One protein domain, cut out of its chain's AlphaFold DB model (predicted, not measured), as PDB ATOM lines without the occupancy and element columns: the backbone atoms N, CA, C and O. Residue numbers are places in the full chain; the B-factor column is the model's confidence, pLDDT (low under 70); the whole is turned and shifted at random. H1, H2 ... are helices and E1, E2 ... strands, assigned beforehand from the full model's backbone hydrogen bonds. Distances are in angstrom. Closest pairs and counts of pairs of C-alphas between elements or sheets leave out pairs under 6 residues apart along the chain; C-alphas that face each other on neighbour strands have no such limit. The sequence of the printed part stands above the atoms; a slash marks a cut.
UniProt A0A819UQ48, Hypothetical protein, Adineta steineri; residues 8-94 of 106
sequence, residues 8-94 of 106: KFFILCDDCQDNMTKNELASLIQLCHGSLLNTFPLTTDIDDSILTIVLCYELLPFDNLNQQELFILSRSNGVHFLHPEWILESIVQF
ATOM      1  N   LYS A   8     -32.284  54.097 -15.076       93.12
ATOM      2  CA  LYS A   8     -33.085  53.193 -14.248       93.12
ATOM      3  C   LYS A   8     -32.492  51.794 -14.322       93.12
ATOM      4  O   LYS A   8     -32.241  51.293 -15.412       93.12
ATOM      5  N   PHE A   9     -32.316  51.157 -13.173       93.19
ATOM      6  CA  PHE A   9     -31.670  49.857 -13.064       93.19
ATOM      7  C   PHE A   9     -32.593  48.821 -12.452       93.19
ATOM      8  O   PHE A   9     -33.223  49.072 -11.427       93.19
ATOM      9  N   PHE A  10     -32.605  47.625 -13.022       91.38
ATOM     10  CA  PHE A  10     -33.174  46.437 -12.404       91.38
ATOM     11  C   PHE A  10     -32.057  45.419 -12.159       91.38
ATOM     12  O   PHE A  10     -31.325  45.077 -13.081       91.38
ATOM     13  N   ILE A  11     -31.902  44.937 -10.924       89.81
ATOM     14  CA  ILE A  11     -30.841  43.981 -10.570       89.81
ATOM     15  C   ILE A  11     -31.429  42.568 -10.545       89.81
ATOM     16  O   ILE A  11     -32.174  42.219  -9.619       89.81
ATOM     17  N   LEU A  12     -31.075  41.783 -11.563       85.00
ATOM     18  CA  LEU A  12     -31.463  40.381 -11.760       85.00
ATOM     19  C   LEU A  12     -30.393  39.398 -11.245       85.00
ATOM     20  O   LEU A  12     -30.583  38.193 -11.299       85.00
ATOM     21  N   CYS A  13     -29.270  39.907 -10.747       75.75
ATOM     22  CA  CYS A  13     -28.203  39.098 -10.174       75.75
ATOM     23  C   CYS A  13     -28.674  38.388  -8.897       75.75
ATOM     24  O   CYS A  13     -29.062  39.062  -7.938       75.75
ATOM     25  N   ASP A  14     -28.609  37.057  -8.881       67.06
ATOM     26  CA  ASP A  14     -28.670  36.288  -7.640       67.06
ATOM     27  C   ASP A  14     -27.357  36.473  -6.866       67.06
ATOM     28  O   ASP A  14     -26.295  36.679  -7.463       67.06
ATOM     29  N   ASP A  15     -27.427  36.435  -5.532       62.66
ATOM     30  CA  ASP A  15     -26.252  36.523  -4.659       62.66
ATOM     31  C   ASP A  15     -25.391  35.249  -4.832       62.66
ATOM     32  O   ASP A  15     -25.468  34.298  -4.053       62.66
ATOM     33  N   CYS A  16     -24.593  35.189  -5.900       52.44
ATOM     34  CA  CYS A  16     -23.593  34.145  -6.103       52.44
ATOM     35  C   CYS A  16     -22.399  34.378  -5.167       52.44
ATOM     36  O   CYS A  16     -21.953  35.508  -4.982       52.44
ATOM     37  N   GLN A  17     -21.877  33.287  -4.599       51.41
ATOM     38  CA  GLN A  17     -20.984  33.261  -3.431       51.41
ATOM     39  C   GLN A  17     -19.640  34.009  -3.554       51.41
ATOM     40  O   GLN A  17     -18.959  34.128  -2.541       51.41
ATOM     41  N   ASP A  18     -19.287  34.561  -4.716       54.97
ATOM     42  CA  ASP A  18     -17.997  35.229  -4.950       54.97
ATOM     43  C   ASP A  18     -18.099  36.603  -5.649       54.97
ATOM     44  O   ASP A  18     -17.074  37.216  -5.945       54.97
ATOM     45  N   ASN A  19     -19.312  37.127  -5.876       61.94
ATOM     46  CA  ASN A  19     -19.524  38.425  -6.527       61.94
ATOM     47  C   ASN A  19     -20.178  39.457  -5.590       61.94
ATOM     48  O   ASN A  19     -20.742  39.119  -4.551       61.94
ATOM     49  N   MET A  20     -20.103  40.738  -5.975       71.88
ATOM     50  CA  MET A  20     -20.747  41.847  -5.261       71.88
ATOM     51  C   MET A  20     -22.242  41.566  -5.055       71.88
ATOM     52  O   MET A  20     -22.953  41.193  -5.996       71.88
ATOM     53  N   THR A  21     -22.718  41.761  -3.826       81.88
ATOM     54  CA  THR A  21     -24.113  41.492  -3.460       81.88
ATOM     55  C   THR A  21     -25.058  42.463  -4.158       81.88
ATOM     56  O   THR A  21     -24.708  43.611  -4.469       81.88
ATOM     57  N   LYS A  22     -26.316  42.049  -4.331       85.25
ATOM     58  CA  LYS A  22     -27.366  42.923  -4.878       85.25
ATOM     59  C   LYS A  22     -27.475  44.261  -4.131       85.25
ATOM     60  O   LYS A  22     -27.713  45.300  -4.747       85.25
ATOM     61  N   ASN A  23     -27.281  44.246  -2.811       87.88
ATOM     62  CA  ASN A  23     -27.374  45.434  -1.958       87.88
ATOM     63  C   ASN A  23     -26.199  46.403  -2.146       87.88
ATOM     64  O   ASN A  23     -26.388  47.621  -2.093       87.88
ATOM     65  N   GLU A  24     -24.993  45.888  -2.379       89.12
ATOM     66  CA  GLU A  24     -23.815  46.714  -2.657       89.12
ATOM     67  C   GLU A  24     -23.945  47.405  -4.017       89.12
ATOM     68  O   GLU A  24     -23.784  48.625  -4.096       89.12
ATOM     69  N   LEU A  25     -24.354  46.669  -5.058       90.00
ATOM     70  CA  LEU A  25     -24.653  47.243  -6.376       90.00
ATOM     71  C   LEU A  25     -25.742  48.318  -6.289       90.00
ATOM     72  O   LEU A  25     -25.572  49.419  -6.814       90.00
ATOM     73  N   ALA A  26     -26.835  48.032  -5.577       92.31
ATOM     74  CA  ALA A  26     -27.912  48.991  -5.344       92.31
ATOM     75  C   ALA A  26     -27.401  50.278  -4.678       92.31
ATOM     76  O   ALA A  26     -27.731  51.382  -5.119       92.31
ATOM     77  N   SER A  27     -26.553  50.137  -3.659       93.12
ATOM     78  CA  SER A  27     -25.965  51.266  -2.934       93.12
ATOM     79  C   SER A  27     -25.068  52.118  -3.835       93.12
ATOM     80  O   SER A  27     -25.161  53.346  -3.809       93.12
ATOM     81  N   LEU A  28     -24.233  51.492  -4.672       93.12
ATOM     82  CA  LEU A  28     -23.370  52.192  -5.630       93.12
ATOM     83  C   LEU A  28     -24.177  52.961  -6.678       93.12
ATOM     84  O   LEU A  28     -23.889  54.130  -6.946       93.12
ATOM     85  N   ILE A  29     -25.214  52.332  -7.234       94.38
ATOM     86  CA  ILE A  29     -26.116  52.956  -8.208       94.38
ATOM     87  C   ILE A  29     -26.759  54.207  -7.604       94.38
ATOM     88  O   ILE A  29     -26.692  55.285  -8.197       94.38
ATOM     89  N   GLN A  30     -27.321  54.089  -6.400       94.00
ATOM     90  CA  GLN A  30     -27.982  55.200  -5.712       94.00
ATOM     91  C   GLN A  30     -27.007  56.322  -5.336       94.00
ATOM     92  O   GLN A  30     -27.331  57.497  -5.515       94.00
ATOM     93  N   LEU A  31     -25.793  55.987  -4.881       94.75
ATOM     94  CA  LEU A  31     -24.735  56.966  -4.597       94.75
ATOM     95  C   LEU A  31     -24.373  57.794  -5.843       94.75
ATOM     96  O   LEU A  31     -24.044  58.980  -5.750       94.75
ATOM     97  N   CYS A  32     -24.478  57.173  -7.018       94.81
ATOM     98  CA  CYS A  32     -24.236  57.776  -8.325       94.81
ATOM     99  C   CYS A  32     -25.499  58.384  -8.968       94.81
ATOM    100  O   CYS A  32     -25.463  58.761 -10.141       94.81
ATOM    101  N   HIS A  33     -26.582  58.532  -8.191       94.88
ATOM    102  CA  HIS A  33     -27.886  59.093  -8.577       94.88
ATOM    103  C   HIS A  33     -28.698  58.266  -9.588       94.88
ATOM    104  O   HIS A  33     -29.601  58.804 -10.222       94.88
ATOM    105  N   GLY A  34     -28.422  56.969  -9.718       94.19
ATOM    106  CA  GLY A  34     -29.265  56.052 -10.484       94.19
ATOM    107  C   GLY A  34     -30.534  55.661  -9.731       94.19
ATOM    108  O   GLY A  34     -30.549  55.575  -8.500       94.19
ATOM    109  N   SER A  35     -31.606  55.404 -10.475       93.44
ATOM    110  CA  SER A  35     -32.882  54.939  -9.922       93.44
ATOM    111  C   SER A  35     -32.970  53.416  -9.963       93.44
ATOM    112  O   SER A  35     -32.583  52.805 -10.953       93.44
ATOM    113  N   LEU A  36     -33.517  52.794  -8.918       92.94
ATOM    114  CA  LEU A  36     -33.738  51.347  -8.878       92.94
ATOM    115  C   LEU A  36     -35.199  51.014  -9.182       92.94
ATOM    116  O   LEU A  36     -36.118  51.650  -8.665       92.94
ATOM    117  N   LEU A  37     -35.400  49.992 -10.004       90.81
ATOM    118  CA  LEU A  37     -36.690  49.403 -10.312       90.81
ATOM    119  C   LEU A  37     -36.946  48.218  -9.380       90.81
ATOM    120  O   LEU A  37     -36.114  47.324  -9.242       90.81
ATOM    121  N   ASN A  38     -38.133  48.193  -8.774       85.44
ATOM    122  CA  ASN A  38     -38.574  47.077  -7.931       85.44
ATOM    123  C   ASN A  38     -39.163  45.923  -8.754       85.44
ATOM    124  O   ASN A  38     -39.299  44.808  -8.257       85.44
ATOM    125  N   THR A  39     -39.530  46.197 -10.005       84.94
ATOM    126  CA  THR A  39     -40.150  45.254 -10.937       84.94
ATOM    127  C   THR A  39     -39.381  45.245 -12.245       84.94
ATOM    128  O   THR A  39     -38.771  46.248 -12.618       84.94
ATOM    129  N   PHE A  40     -39.427  44.116 -12.949       84.00
ATOM    130  CA  PHE A  40     -38.806  44.007 -14.260       84.00
ATOM    131  C   PHE A  40     -39.408  45.058 -15.212       84.00
ATOM    132  O   PHE A  40     -40.636  45.194 -15.238       84.00
ATOM    133  N   PRO A  41     -38.586  45.818 -15.958       78.88
ATOM    134  CA  PRO A  41     -39.087  46.816 -16.891       78.88
ATOM    135  C   PRO A  41     -39.817  46.126 -18.045       78.88
ATOM    136  O   PRO A  41     -39.206  45.522 -18.929       78.88
ATOM    137  N   LEU A  42     -41.145  46.203 -18.013       71.19
ATOM    138  CA  LEU A  42     -41.997  45.815 -19.128       71.19
ATOM    139  C   LEU A  42     -42.179  47.005 -20.072       71.19
ATOM    140  O   LEU A  42     -42.021  48.166 -19.694       71.19
ATOM    141  N   THR A  43     -42.535  46.692 -21.312       64.25
ATOM    142  CA  THR A  43     -42.619  47.598 -22.469       64.25
ATOM    143  C   THR A  43     -43.447  48.869 -22.278       64.25
ATOM    144  O   THR A  43     -43.377  49.765 -23.108       64.25
ATOM    145  N   THR A  44     -44.275  48.950 -21.240       57.31
ATOM    146  CA  THR A  44     -45.233  50.039 -21.028       57.31
ATOM    147  C   THR A  44     -44.677  51.246 -20.273       57.31
ATOM    148  O   THR A  44     -45.321  52.288 -20.301       57.31
ATOM    149  N   ASP A  45     -43.502  51.139 -19.641       61.06
ATOM    150  CA  ASP A  45     -42.956  52.186 -18.755       61.06
ATOM    151  C   ASP A  45     -41.588  52.739 -19.200       61.06
ATOM    152  O   ASP A  45     -40.878  53.378 -18.411       61.06
ATOM    153  N   ILE A  46     -41.194  52.481 -20.451       66.81
ATOM    154  CA  ILE A  46     -39.910  52.934 -20.992       66.81
ATOM    155  C   ILE A  46     -40.085  54.344 -21.562       66.81
ATOM    156  O   ILE A  46     -40.854  54.573 -22.491       66.81
ATOM    157  N   ASP A  47     -39.386  55.291 -20.945       71.75
ATOM    158  CA  ASP A  47     -39.297  56.686 -21.365       71.75
ATOM    159  C   ASP A  47     -38.006  56.851 -22.172       71.75
ATOM    160  O   ASP A  47     -36.931  56.571 -21.645       71.75
ATOM    161  N   ASP A  48     -38.099  57.317 -23.420       72.12
ATOM    162  CA  ASP A  48     -36.946  57.507 -24.318       72.12
ATOM    163  C   ASP A  48     -35.874  58.453 -23.742       72.12
ATOM    164  O   ASP A  48     -34.724  58.448 -24.185       72.12
ATOM    165  N   SER A  49     -36.227  59.279 -22.753       78.50
ATOM    166  CA  SER A  49     -35.285  60.166 -22.066       78.50
ATOM    167  C   SER A  49     -34.489  59.486 -20.943       78.50
ATOM    168  O   SER A  49     -33.571  60.100 -20.389       78.50
ATOM    169  N   ILE A  50     -34.808  58.230 -20.606       87.50
ATOM    170  CA  ILE A  50     -34.229  57.490 -19.482       87.50
ATOM    171  C   ILE A  50     -33.686  56.138 -19.952       87.50
ATOM    172  O   ILE A  50     -34.424  55.256 -20.389       87.50
ATOM    173  N   LEU A  51     -32.386  55.923 -19.755       89.88
ATOM    174  CA  LEU A  51     -31.745  54.644 -20.047       89.88
ATOM    175  C   LEU A  51     -32.217  53.586 -19.051       89.88
ATOM    176  O   LEU A  51     -32.038  53.735 -17.841       89.88
ATOM    177  N   THR A  52     -32.809  52.505 -19.552       91.94
ATOM    178  CA  THR A  52     -33.259  51.384 -18.721       91.94
ATOM    179  C   THR A  52     -32.284  50.222 -18.858       91.94
ATOM    180  O   THR A  52     -32.058  49.713 -19.954       91.94
ATOM    181  N   ILE A  53     -31.694  49.811 -17.738       91.81
ATOM    182  CA  ILE A  53     -30.608  48.832 -17.683       91.81
ATOM    183  C   ILE A  53     -31.007  47.692 -16.742       91.81
ATOM    184  O   ILE A  53     -31.432  47.909 -15.608       91.81
ATOM    185  N   VAL A  54     -30.850  46.459 -17.195       90.50
ATOM    186  CA  VAL A  54     -30.971  45.243 -16.394       90.50
ATOM    187  C   VAL A  54     -29.564  44.719 -16.130       90.50
ATOM    188  O   VAL A  54     -28.809  44.488 -17.068       90.50
ATOM    189  N   LEU A  55     -29.208  44.541 -14.859       90.56
ATOM    190  CA  LEU A  55     -27.922  43.981 -14.448       90.56
ATOM    191  C   LEU A  55     -28.055  42.480 -14.183       90.56
ATOM    192  O   LEU A  55     -28.826  42.079 -13.304       90.56
ATOM    193  N   CYS A  56     -27.291  41.664 -14.904       86.12
ATOM    194  CA  CYS A  56     -27.284  40.203 -14.792       86.12
ATOM    195  C   CYS A  56     -25.870  39.646 -15.007       86.12
ATOM    196  O   CYS A  56     -25.162  40.124 -15.885       86.12
ATOM    197  N   TYR A  57     -25.472  38.640 -14.221       80.94
ATOM    198  CA  TYR A  57     -24.194  37.939 -14.418       80.94
ATOM    199  C   TYR A  57     -24.232  37.015 -15.637       80.94
ATOM    200  O   TYR A  57     -23.261  36.927 -16.371       80.94
ATOM    201  N   GLU A  58     -25.367  36.350 -15.852       74.69
ATOM    202  CA  GLU A  58     -25.615  35.490 -17.003       74.69
ATOM    203  C   GLU A  58     -27.090  35.631 -17.409       74.69
ATOM    204  O   GLU A  58     -27.964  35.835 -16.558       74.69
ATOM    205  N   LEU A  59     -27.394  35.483 -18.702       68.38
ATOM    206  CA  LEU A  59     -28.770  35.439 -19.231       68.38
ATOM    207  C   LEU A  59     -29.501  34.112 -18.938       68.38
ATOM    208  O   LEU A  59     -30.591  33.874 -19.456       68.38
ATOM    209  N   LEU A  60     -28.961  33.296 -18.027       54.25
ATOM    210  CA  LEU A  60     -29.575  32.074 -17.506       54.25
ATOM    211  C   LEU A  60     -31.053  32.182 -17.077       54.25
ATOM    212  O   LEU A  60     -31.763  31.188 -17.225       54.25
ATOM    213  N   PRO A  61     -31.607  33.318 -16.598       55.53
ATOM    214  CA  PRO A  61     -33.031  33.356 -16.269       55.53
ATOM    215  C   PRO A  61     -33.959  33.328 -17.495       55.53
ATOM    216  O   PRO A  61     -35.155  33.537 -17.314       55.53
ATOM    217  N   PHE A  62     -33.465  33.075 -18.714       62.22
ATOM    218  CA  PHE A  62     -34.265  32.947 -19.938       62.22
ATOM    219  C   PHE A  62     -34.277  31.523 -20.535       62.22
ATOM    220  O   PHE A  62     -34.394  31.344 -21.748       62.22
ATOM    221  N   ASP A  63     -34.209  30.494 -19.685       63.75
ATOM    222  CA  ASP A  63     -34.235  29.081 -20.102       63.75
ATOM    223  C   ASP A  63     -35.591  28.610 -20.670       63.75
ATOM    224  O   ASP A  63     -35.667  27.552 -21.301       63.75
ATOM    225  N   ASN A  64     -36.678  29.369 -20.471       69.81
ATOM    226  CA  ASN A  64     -37.990  29.048 -21.042       69.81
ATOM    227  C   ASN A  64     -38.450  30.046 -22.119       69.81
ATOM    228  O   ASN A  64     -38.061  31.212 -22.143       69.81
ATOM    229  N   LEU A  65     -39.319  29.567 -23.015       71.12
ATOM    230  CA  LEU A  65     -39.739  30.283 -24.226       71.12
ATOM    231  C   LEU A  65     -40.362  31.660 -23.926       71.12
ATOM    232  O   LEU A  65     -40.050  32.639 -24.593       71.12
ATOM    233  N   ASN A  66     -41.173  31.755 -22.868       74.56
ATOM    234  CA  ASN A  66     -41.818  33.006 -22.460       74.56
ATOM    235  C   ASN A  66     -40.799  34.049 -21.990       74.56
ATOM    236  O   ASN A  66     -40.949  35.244 -22.232       74.56
ATOM    237  N   GLN A  67     -39.759  33.605 -21.290       74.44
ATOM    238  CA  GLN A  67     -38.686  34.471 -20.836       74.44
ATOM    239  C   GLN A  67     -37.866  34.958 -22.048       74.44
ATOM    240  O   GLN A  67     -37.605  36.157 -22.151       74.44
ATOM    241  N   GLN A  68     -37.528  34.089 -23.005       78.81
ATOM    242  CA  GLN A  68     -36.828  34.502 -24.234       78.81
ATOM    243  C   GLN A  68     -37.606  35.567 -25.015       78.81
ATOM    244  O   GLN A  68     -37.028  36.563 -25.452       78.81
ATOM    245  N   GLU A  69     -38.924  35.400 -25.140       81.25
ATOM    246  CA  GLU A  69     -39.798  36.407 -25.751       81.25
ATOM    247  C   GLU A  69     -39.746  37.740 -24.997       81.25
ATOM    248  O   GLU A  69     -39.621  38.791 -25.629       81.25
ATOM    249  N   LEU A  70     -39.774  37.719 -23.660       79.25
ATOM    250  CA  LEU A  70     -39.646  38.928 -22.840       79.25
ATOM    251  C   LEU A  70     -38.291  39.614 -23.025       79.25
ATOM    252  O   LEU A  70     -38.256  40.835 -23.137       79.25
ATOM    253  N   PHE A  71     -37.192  38.865 -23.101       82.44
ATOM    254  CA  PHE A  71     -35.876  39.443 -23.366       82.44
ATOM    255  C   PHE A  71     -35.829  40.151 -24.722       82.44
ATOM    256  O   PHE A  71     -35.433  41.317 -24.802       82.44
ATOM    257  N   ILE A  72     -36.256  39.459 -25.784       83.31
ATOM    258  CA  ILE A  72     -36.268  40.002 -27.148       83.31
ATOM    259  C   ILE A  72     -37.131  41.263 -27.184       83.31
ATOM    260  O   ILE A  72     -36.718  42.293 -27.726       83.31
ATOM    261  N   LEU A  73     -38.306  41.203 -26.559       84.94
ATOM    262  CA  LEU A  73     -39.231  42.318 -26.492       84.94
ATOM    263  C   LEU A  73     -38.630  43.501 -25.718       84.94
ATOM    264  O   LEU A  73     -38.616  44.615 -26.240       84.94
ATOM    265  N   SER A  74     -38.084  43.294 -24.520       85.81
ATOM    266  CA  SER A  74     -37.454  44.359 -23.728       85.81
ATOM    267  C   SER A  74     -36.297  45.015 -24.482       85.81
ATOM    268  O   SER A  74     -36.226  46.243 -24.536       85.81
ATOM    269  N   ARG A  75     -35.446  44.230 -25.152       85.31
ATOM    270  CA  ARG A  75     -34.331  44.764 -25.949       85.31
ATOM    271  C   ARG A  75     -34.810  45.580 -27.147       85.31
ATOM    272  O   ARG A  75     -34.256  46.639 -27.425       85.31
ATOM    273  N   SER A  76     -35.879  45.139 -27.814       84.75
ATOM    274  CA  SER A  76     -36.487  45.899 -28.918       84.75
ATOM    275  C   SER A  76     -37.078  47.246 -28.481       84.75
ATOM    276  O   SER A  76     -37.204  48.148 -29.303       84.75
ATOM    277  N   ASN A  77     -37.380  47.397 -27.188       84.12
ATOM    278  CA  ASN A  77     -37.862  48.641 -26.590       84.12
ATOM    279  C   ASN A  77     -36.755  49.441 -25.875       84.12
ATOM    280  O   ASN A  77     -37.068  50.332 -25.098       84.12
ATOM    281  N   GLY A  78     -35.471  49.140 -26.105       85.12
ATOM    282  CA  GLY A  78     -34.366  49.941 -25.559       85.12
ATOM    283  C   GLY A  78     -33.935  49.583 -24.134       85.12
ATOM    284  O   GLY A  78     -33.242  50.369 -23.491       85.12
ATOM    285  N   VAL A  79     -34.315  48.406 -23.621       89.31
ATOM    286  CA  VAL A  79     -33.730  47.871 -22.383       89.31
ATOM    287  C   VAL A  79     -32.383  47.223 -22.693       89.31
ATOM    288  O   VAL A  79     -32.297  46.317 -23.523       89.31
ATOM    289  N   HIS A  80     -31.346  47.647 -21.979       90.56
ATOM    290  CA  HIS A  80     -30.006  47.077 -22.086       90.56
ATOM    291  C   HIS A  80     -29.764  46.050 -20.986       90.56
ATOM    292  O   HIS A  80     -30.120  46.286 -19.835       90.56
ATOM    293  N   PHE A  81     -29.137  44.928 -21.324       90.31
ATOM    294  CA  PHE A  81     -28.789  43.871 -20.373       90.31
ATOM    295  C   PHE A  81     -27.275  43.841 -20.231       90.31
ATOM    296  O   PHE A  81     -26.589  43.495 -21.191       90.31
ATOM    297  N   LEU A  82     -26.764  44.260 -19.076       91.31
ATOM    298  CA  LEU A  82     -25.335  44.470 -18.858       91.31
ATOM    299  C   LEU A  82     -24.819  43.637 -17.686       91.31
ATOM    300  O   LEU A  82     -25.491  43.497 -16.658       91.31
ATOM    301  N   HIS A  83     -23.579  43.177 -17.804       90.19
ATOM    302  CA  HIS A  83     -22.838  42.623 -16.683       90.19
ATOM    303  C   HIS A  83     -22.615  43.698 -15.593       90.19
ATOM    304  O   HIS A  83     -22.305  44.851 -15.926       90.19
ATOM    305  N   PRO A  84     -22.716  43.374 -14.286       90.38
ATOM    306  CA  PRO A  84     -22.534  44.346 -13.198       90.38
ATOM    307  C   PRO A  84     -21.188  45.075 -13.189       90.38
ATOM    308  O   PRO A  84     -21.092  46.186 -12.666       90.38
ATOM    309  N   GLU A  85     -20.159  44.494 -13.802       90.25
ATOM    310  CA  GLU A  85     -18.852  45.134 -13.989       90.25
ATOM    311  C   GLU A  85     -18.946  46.472 -14.737       90.25
ATOM    312  O   GLU A  85     -18.174  47.383 -14.446       90.25
ATOM    313  N   TRP A  86     -19.950  46.657 -15.603       93.44
ATOM    314  CA  TRP A  86     -20.203  47.937 -16.266       93.44
ATOM    315  C   TRP A  86     -20.409  49.087 -15.268       93.44
ATOM    316  O   TRP A  86     -19.921  50.197 -15.491       93.44
ATOM    317  N   ILE A  87     -21.097  48.830 -14.146       92.81
ATOM    318  CA  ILE A  87     -21.287  49.821 -13.074       92.81
ATOM    319  C   ILE A  87     -19.942  50.183 -12.458       92.81
ATOM    320  O   ILE A  87     -19.644  51.364 -12.280       92.81
ATOM    321  N   LEU A  88     -19.141  49.169 -12.137       91.69
ATOM    322  CA  LEU A  88     -17.864  49.341 -11.456       91.69
ATOM    323  C   LEU A  88     -16.893  50.134 -12.327       91.69
ATOM    324  O   LEU A  88     -16.387  51.165 -11.889       91.69
ATOM    325  N   GLU A  89     -16.716  49.719 -13.576       93.44
ATOM    326  CA  GLU A  89     -15.845  50.400 -14.531       93.44
ATOM    327  C   GLU A  89     -16.332  51.819 -14.830       93.44
ATOM    328  O   GLU A  89     -15.531  52.755 -14.856       93.44
ATOM    329  N   SER A  90     -17.648  52.028 -14.950       94.00
ATOM    330  CA  SER A  90     -18.190  53.376 -15.157       94.00
ATOM    331  C   SER A  90     -17.910  54.308 -13.977       94.00
ATOM    332  O   SER A  90     -17.614  55.489 -14.174       94.00
ATOM    333  N   ILE A  91     -17.965  53.791 -12.747       93.25
ATOM    334  CA  ILE A  91     -17.641  54.550 -11.533       93.25
ATOM    335  C   ILE A  91     -16.138  54.838 -11.459       93.25
ATOM    336  O   ILE A  91     -15.759  55.985 -11.219       93.25
ATOM    337  N   VAL A  92     -15.291  53.828 -11.681       93.69
ATOM    338  CA  VAL A  92     -13.824  53.951 -11.627       93.69
ATOM    339  C   VAL A  92     -13.321  54.967 -12.649       93.69
ATOM    340  O   VAL A  92     -12.500  55.823 -12.320       93.69
ATOM    341  N   GLN A  93     -13.841  54.905 -13.871       93.94
ATOM    342  CA  GLN A  93     -13.450  55.802 -14.957       93.94
ATOM    343  C   GLN A  93     -14.217  57.127 -14.956       93.94
ATOM    344  O   GLN A  93     -13.917  58.011 -15.760       93.94
ATOM    345  N   PHE A  94     -15.202  57.281 -14.065       92.56
ATOM    346  CA  PHE A  94     -16.066  58.460 -13.978       92.56
ATOM    347  C   PHE A  94     -16.754  58.800 -15.317       92.56
ATOM    348  O   PHE A  94     -16.976  59.959 -15.665       92.56
TER     349      PHE A  94
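Overview. This is residues 8 to 94 of the 106 residues of the protein "Hypothetical protein" of Adineta steineri (UniProt A0A819UQ48). A small parallel sheet of three strands, E1 E2 E3, stands in the middle between H2 at one end of the longest axis and H1 and H3, near each other, at the other end. Residues 32 to 50, a long stretch with no named element, link H1 to E2, and residues 35 to 36 pair in parallel with residues 8 to 9 of E1. The printed part has 87 residues, in the order E1 H1 E2 H2 E3 H3; it is of mixed class, with under half of its residues in named elements. It is compact, with a radius of gyration of the C-alphas of 13.0 A, and spans 35 by 34 by 22 A.

Arrangement. E1, residues 8 to 11, is parallel to its neighbour E2, residues 51 to 55, with N 10 and O 53 2.9 A apart. H1, residues 22 to 31, only grazes the sheet; E1, H1 and E2 form a strand-helix-strand unit, two parallel neighbour strands with a helix between, with a left-handed crossover. E3, residues 79 to 82, is parallel to E2, with N 54 and O 80 2.7 A apart. H2, residues 65 to 76, stands up from the sheet at a height of 9.7 A, only just over E3, with 3 C-alphas; the crossover of E2, H2 and E3 is right-handed. H3, residues 85 to 92, is not on the sheet. H1 and H3 are close but not clearly touching, the closest C-alphas being those of Ile 29 and Ile 87, 7.5 A apart. H2 is apart from H1 and H3. In H1, H2 and H3 every O i to N i+4 pair is within hydrogen-bond range.

Along the chain. E1 begins at C-alpha 8 (-33.085, 53.193, -14.248). H1 is 14.3 A long, E2 12.6 A and H2 16.6 A. H3 ends at C-alpha 92 (-13.824, 53.951, -11.627).

Size, cuts and confidence. The C-alphas farthest apart, of Leu 65 and Phe 94, are 38.2 A apart. The printed part has no cut. The link H1 to E2 is long. Residues 14 to 19, 43 to 46 and 59 to 64 have pLDDT under 70.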